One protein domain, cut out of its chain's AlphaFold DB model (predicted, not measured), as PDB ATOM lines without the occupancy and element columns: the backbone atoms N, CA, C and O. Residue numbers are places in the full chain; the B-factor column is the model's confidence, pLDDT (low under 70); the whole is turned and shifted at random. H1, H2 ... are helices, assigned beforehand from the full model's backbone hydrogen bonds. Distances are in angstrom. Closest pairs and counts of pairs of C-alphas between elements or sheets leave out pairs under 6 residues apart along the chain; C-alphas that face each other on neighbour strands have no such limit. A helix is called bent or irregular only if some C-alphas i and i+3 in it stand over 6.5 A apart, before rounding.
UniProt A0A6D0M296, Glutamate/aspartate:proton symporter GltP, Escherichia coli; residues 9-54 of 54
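Overview. This is residues 9 to 54 of the 54 residues of the protein "Glutamate/aspartate:proton symporter GltP" of Escherichia coli (UniProt A0A6D0M296). Two long helices make a narrow, open V: H1 runs one way, the chain turns at His 29, and H2 runs back, so that the arms meet near the turn and leave space between them towards the first and last printed residues. The free ends of the V are residues 9 to 18 of H1 and residues 46 to 54, of which 46 to 53 belong to H2. The printed part has 46 residues, with two named helices, H1 then H2, and no named strand; its class is all helix. It is loose, with a radius of gyration of the C-alphas of 12.0 A, and the C-alphas span 34 by 23 by 9 A.

Along the chain. H1, residues 9 to 28, begins at C-alpha 9 at (225.115, 244.799, 147.008) and measures 29.2 A from first to last C-alpha. After His 29 comes H2, residues 30 to 53, 31.4 A long, from C-alpha 30 at (222.990, 247.847, 115.274) to C-alpha 53 at (243.421, 243.118, 138.676). H2 is irregular, with C-alphas 31 and 34 7.0 A apart, and has a kink of 38 degrees near residue 37.

Arrangement. H1 and H2 touch only at the corner by their tight link, and only just, with 3 pairs of C-alphas within 8 A. H1 touches H2 with residues 26 to 27 alone, and H2 touches H1 with residues 32 to 33 alone; the closest C-alphas of the two helices, those of Leu 26 and Arg 33, are 5.4 A apart. The helices run opposite ways at a shallow tilt of 29 degrees, 13.4 A centre to centre. Every O i to N i+4 pair is within hydrogen-bond range in H1; in H2 it is 16 of 20.

Size, cuts and confidence. The outline is only just flat. The C-alphas farthest apart, of Asp 31 and Met 54, are 34.9 A apart; those of Ala 9 and Met 54 are 21.3 A apart. The printed part has no cut and ends at Met 54, the chain's last residue. The mean pLDDT of the printed part is 78.4; residues 27 to 34 and residue 54 are under 70.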
ATOM      1  N   ALA A   9     225.603 245.913 147.819       85.56
ATOM      2  CA  ALA A   9     225.115 244.799 147.008       85.56
ATOM      3  C   ALA A   9     223.946 245.190 146.084       85.56
ATOM      4  O   ALA A   9     223.904 244.783 144.926       85.56
ATOM      5  N   TRP A  10     223.018 246.018 146.568       87.62
ATOM      6  CA  TRP A  10     221.898 246.519 145.771       87.62
ATOM      7  C   TRP A  10     222.347 247.506 144.693       87.62
ATOM      8  O   TRP A  10     221.784 247.502 143.604       87.62
ATOM      9  N   GLN A  11     223.373 248.318 144.958       82.69
ATOM     10  CA  GLN A  11     223.943 249.210 143.943       82.69
ATOM     11  C   GLN A  11     224.557 248.412 142.788       82.69
ATOM     12  O   GLN A  11     224.283 248.711 141.628       82.69
ATOM     13  N   ILE A  12     225.316 247.359 143.105       87.38
ATOM     14  CA  ILE A  12     225.925 246.470 142.105       87.38
ATOM     15  C   ILE A  12     224.846 245.722 141.319       87.38
ATOM     16  O   ILE A  12     224.921 245.647 140.098       87.38
ATOM     17  N   LEU A  13     223.811 245.215 141.995       89.12
ATOM     18  CA  LEU A  13     222.719 244.489 141.346       89.12
ATOM     19  C   LEU A  13     221.956 245.380 140.357       89.12
ATOM     20  O   LEU A  13     221.697 244.967 139.229       89.12
ATOM     21  N   ILE A  14     221.651 246.621 140.743       87.12
ATOM     22  CA  ILE A  14     220.991 247.590 139.858       87.12
ATOM     23  C   ILE A  14     221.901 247.959 138.680       87.12
ATOM     24  O   ILE A  14     221.434 247.989 137.543       87.12
ATOM     25  N   ALA A  15     223.195 248.192 138.922       86.12
ATOM     26  CA  ALA A  15     224.164 248.480 137.864       86.12
ATOM     27  C   ALA A  15     224.295 247.317 136.864       86.12
ATOM     28  O   ALA A  15     224.345 247.548 135.657       86.12
ATOM     29  N   LEU A  16     224.276 246.072 137.349       87.50
ATOM     30  CA  LEU A  16     224.329 244.869 136.520       87.50
ATOM     31  C   LEU A  16     223.088 244.751 135.627       87.50
ATOM     32  O   LEU A  16     223.200 244.553 134.419       87.50
ATOM     33  N   VAL A  17     221.899 244.914 136.211       90.44
ATOM     34  CA  VAL A  17     220.631 244.833 135.473       90.44
ATOM     35  C   VAL A  17     220.533 245.949 134.433       90.44
ATOM     36  O   VAL A  17     220.152 245.686 133.292       90.44
ATOM     37  N   LEU A  18     220.934 247.174 134.785       87.31
ATOM     38  CA  LEU A  18     220.993 248.294 133.844       87.31
ATOM     39  C   LEU A  18     221.995 248.044 132.714       87.31
ATOM     40  O   LEU A  18     221.668 248.321 131.565       87.31
ATOM     41  N   GLY A  19     223.173 247.489 133.010       83.44
ATOM     42  CA  GLY A  19     224.181 247.154 132.003       83.44
ATOM     43  C   GLY A  19     223.691 246.116 130.993       83.44
ATOM     44  O   GLY A  19     223.876 246.293 129.789       83.44
ATOM     45  N   ILE A  20     223.000 245.071 131.459       82.88
ATOM     46  CA  ILE A  20     222.416 244.037 130.591       82.88
ATOM     47  C   ILE A  20     221.280 244.620 129.742       82.88
ATOM     48  O   ILE A  20     221.233 244.379 128.535       82.88
ATOM     49  N   LEU A  21     220.391 245.421 130.338       84.88
ATOM     50  CA  LEU A  21     219.303 246.080 129.609       84.88
ATOM     51  C   LEU A  21     219.840 247.031 128.536       84.88
ATOM     52  O   LEU A  21     219.426 246.910 127.384       84.88
ATOM     53  N   LEU A  22     220.799 247.902 128.871       79.69
ATOM     54  CA  LEU A  22     221.458 248.777 127.894       79.69
ATOM     55  C   LEU A  22     222.119 247.962 126.779       79.69
ATOM     56  O   LEU A  22     221.938 248.283 125.608       79.69
ATOM     57  N   GLY A  23     222.845 246.894 127.125       77.50
ATOM     58  CA  GLY A  23     223.499 246.018 126.152       77.50
ATOM     59  C   GLY A  23     222.507 245.340 125.205       77.50
ATOM     60  O   GLY A  23     222.730 245.314 123.996       77.50
ATOM     61  N   SER A  24     221.381 244.849 125.729       77.19
ATOM     62  CA  SER A  24     220.321 244.212 124.936       77.19
ATOM     63  C   SER A  24     219.549 245.202 124.058       77.19
ATOM     64  O   SER A  24     219.242 244.899 122.908       77.19
ATOM     65  N   TYR A  25     219.291 246.415 124.553       77.69
ATOM     66  CA  TYR A  25     218.636 247.473 123.786       77.69
ATOM     67  C   TYR A  25     219.524 247.949 122.634       77.69
ATOM     68  O   TYR A  25     219.078 248.103 121.496       77.69
ATOM     69  N   LEU A  26     220.817 248.103 122.919       72.69
ATOM     70  CA  LEU A  26     221.821 248.468 121.935       72.69
ATOM     71  C   LEU A  26     222.064 247.345 120.913       72.69
ATOM     72  O   LEU A  26     222.379 247.620 119.760       72.69
ATOM     73  N   HIS A  27     221.856 246.082 121.291       69.56
ATOM     74  CA  HIS A  27     221.890 244.956 120.354       69.56
ATOM     75  C   HIS A  27     220.822 245.073 119.252       69.56
ATOM     76  O   HIS A  27     221.081 244.668 118.122       69.56
ATOM     77  N   TYR A  28     219.663 245.669 119.553       66.25
ATOM     78  CA  TYR A  28     218.575 245.890 118.592       66.25
ATOM     79  C   TYR A  28     218.817 247.095 117.658       66.25
ATOM     80  O   TYR A  28     218.276 247.130 116.557       66.25
ATOM     81  N   HIS A  29     219.639 248.068 118.074       64.50
ATOM     82  CA  HIS A  29     220.027 249.251 117.291       64.50
ATOM     83  C   HIS A  29     221.480 249.116 116.801       64.50
ATOM     84  O   HIS A  29     222.406 249.725 117.340       64.50
ATOM     85  N   SER A  30     221.678 248.286 115.775       59.56
ATOM     86  CA  SER A  30     222.990 247.847 115.274       59.56
ATOM     87  C   SER A  30     223.924 248.967 114.802       59.56
ATOM     88  O   SER A  30     225.130 248.833 114.970       59.56
ATOM     89  N   ASP A  31     223.391 250.068 114.269       65.00
ATOM     90  CA  ASP A  31     224.188 251.153 113.671       65.00
ATOM     91  C   ASP A  31     224.989 251.959 114.710       65.00
ATOM     92  O   ASP A  31     226.141 252.327 114.504       65.00
ATOM     93  N   SER A  32     224.405 252.194 115.887       62.19
ATOM     94  CA  SER A  32     225.053 252.950 116.972       62.19
ATOM     95  C   SER A  32     225.730 252.051 118.010       62.19
ATOM     96  O   SER A  32     226.392 252.543 118.929       62.19
ATOM     97  N   ARG A  33     225.575 250.728 117.871       65.12
ATOM     98  CA  ARG A  33     226.090 249.727 118.808       65.12
ATOM     99  C   ARG A  33     227.602 249.727 118.870       65.12
ATOM    100  O   ARG A  33     228.161 249.757 119.960       65.12
ATOM    101  N   GLU A  34     228.262 249.664 117.721       65.00
ATOM    102  CA  GLU A  34     229.720 249.575 117.688       65.00
ATOM    103  C   GLU A  34     230.362 250.829 118.270       65.00
ATOM    104  O   GLU A  34     231.303 250.719 119.047       65.00
ATOM    105  N   TRP A  35     229.788 252.007 118.004       74.00
ATOM    106  CA  TRP A  35     230.294 253.258 118.561       74.00
ATOM    107  C   TRP A  35     230.149 253.316 120.085       74.00
ATOM    108  O   TRP A  35     231.122 253.623 120.770       74.00
ATOM    109  N   LEU A  36     228.977 252.973 120.635       71.69
ATOM    110  CA  LEU A  36     228.734 252.982 122.085       71.69
ATOM    111  C   LEU A  36     229.517 251.890 122.822       71.69
ATOM    112  O   LEU A  36     230.030 252.130 123.915       71.69
ATOM    113  N   ILE A  37     229.643 250.697 122.236       72.12
ATOM    114  CA  ILE A  37     230.429 249.628 122.853       72.12
ATOM    115  C   ILE A  37     231.915 249.985 122.826       72.12
ATOM    116  O   ILE A  37     232.558 249.929 123.871       72.12
ATOM    117  N   ALA A  38     232.449 250.407 121.678       71.75
ATOM    118  CA  ALA A  38     233.870 250.707 121.532       71.75
ATOM    119  C   ALA A  38     234.307 251.960 122.307       71.75
ATOM    120  O   ALA A  38     235.407 251.972 122.852       71.75
ATOM    121  N   ASN A  39     233.462 252.996 122.398       72.88
ATOM    122  CA  ASN A  39     233.827 254.256 123.060       72.88
ATOM    123  C   ASN A  39     233.419 254.343 124.531       72.88
ATOM    124  O   ASN A  39     233.984 255.166 125.246       72.88
ATOM    125  N   LEU A  40     232.447 253.549 124.998       74.06
ATOM    126  CA  LEU A  40     231.935 253.668 126.367       74.06
ATOM    127  C   LEU A  40     232.049 252.364 127.156       74.06
ATOM    128  O   LEU A  40     232.677 252.362 128.213       74.06
ATOM    129  N   LEU A  41     231.499 251.250 126.660       76.62
ATOM    130  CA  LEU A  41     231.516 249.986 127.416       76.62
ATOM    131  C   LEU A  41     232.912 249.359 127.495       76.62
ATOM    132  O   LEU A  41     233.293 248.903 128.567       76.62
ATOM    133  N   SER A  42     233.671 249.335 126.398       78.31
ATOM    134  CA  SER A  42     235.038 248.798 126.376       78.31
ATOM    135  C   SER A  42     235.977 249.548 127.322       78.31
ATOM    136  O   SER A  42     236.558 248.889 128.180       78.31
ATOM    137  N   PRO A  43     236.116 250.887 127.250       83.25
ATOM    138  CA  PRO A  43     236.995 251.602 128.171       83.25
ATOM    139  C   PRO A  43     236.495 251.552 129.619       83.25
ATOM    140  O   PRO A  43     237.304 251.394 130.527       83.25
ATOM    141  N   ALA A  44     235.180 251.615 129.865       83.69
ATOM    142  CA  ALA A  44     234.647 251.482 131.223       83.69
ATOM    143  C   ALA A  44     234.873 250.075 131.809       83.69
ATOM    144  O   ALA A  44     235.193 249.937 132.990       83.69
ATOM    145  N   GLY A  45     234.727 249.034 130.987       81.56
ATOM    146  CA  GLY A  45     234.988 247.647 131.365       81.56
ATOM    147  C   GLY A  45     236.470 247.377 131.596       81.56
ATOM    148  O   GLY A  45     236.814 246.719 132.573       81.56
ATOM    149  N   ASP A  46     237.345 247.927 130.754       85.50
ATOM    150  CA  ASP A  46     238.797 247.829 130.927       85.50
ATOM    151  C   ASP A  46     239.232 248.490 132.239       85.50
ATOM    152  O   ASP A  46     239.886 247.838 133.045       85.50
ATOM    153  N   ILE A  47     238.745 249.702 132.543       86.00
ATOM    154  CA  ILE A  47     238.983 250.371 133.836       86.00
ATOM    155  C   ILE A  47     238.522 249.489 135.001       86.00
ATOM    156  O   ILE A  47     239.243 249.340 135.985       86.00
ATOM    157  N   PHE A  48     237.342 248.881 134.904       84.94
ATOM    158  CA  PHE A  48     236.828 248.009 135.957       84.94
ATOM    159  C   PHE A  48     237.693 246.754 136.154       84.94
ATOM    160  O   PHE A  48     238.041 246.413 137.284       84.94
ATOM    161  N   ILE A  49     238.084 246.089 135.064       85.50
ATOM    162  CA  ILE A  49     238.996 244.938 135.096       85.50
ATOM    163  C   ILE A  49     240.355 245.357 135.661       85.50
ATOM    164  O   ILE A  49     240.918 244.636 136.479       85.50
ATOM    165  N   HIS A  50     240.869 246.522 135.268       88.62
ATOM    166  CA  HIS A  50     242.134 247.062 135.750       88.62
ATOM    167  C   HIS A  50     242.093 247.313 137.258       88.62
ATOM    168  O   HIS A  50     243.033 246.953 137.954       88.62
ATOM    169  N   LEU A  51     240.981 247.843 137.777       84.75
ATOM    170  CA  LEU A  51     240.766 248.058 139.210       84.75
ATOM    171  C   LEU A  51     240.640 246.755 140.015       84.75
ATOM    172  O   LEU A  51     240.995 246.750 141.186       84.75
ATOM    173  N   ILE A  52     240.132 245.667 139.424       84.81
ATOM    174  CA  ILE A  52     240.073 244.344 140.079       84.81
ATOM    175  C   ILE A  52     241.426 243.631 140.036       84.81
ATOM    176  O   ILE A  52     241.751 242.849 140.926       84.81
ATOM    177  N   LYS A  53     242.169 243.826 138.946       83.56
ATOM    178  CA  LYS A  53     243.421 243.118 138.676       83.56
ATOM    179  C   LYS A  53     244.627 243.749 139.385       83.56
ATOM    180  O   LYS A  53     245.686 243.123 139.403       83.56
ATOM    181  N   MET A  54     244.471 244.959 139.920       57.31
ATOM    182  CA  MET A  54     245.453 245.654 140.757       57.31
ATOM    183  C   MET A  54     245.370 245.176 142.208       57.31
ATOM    184  O   MET A  54     246.450 245.004 142.814       57.31
TER     185      MET A  54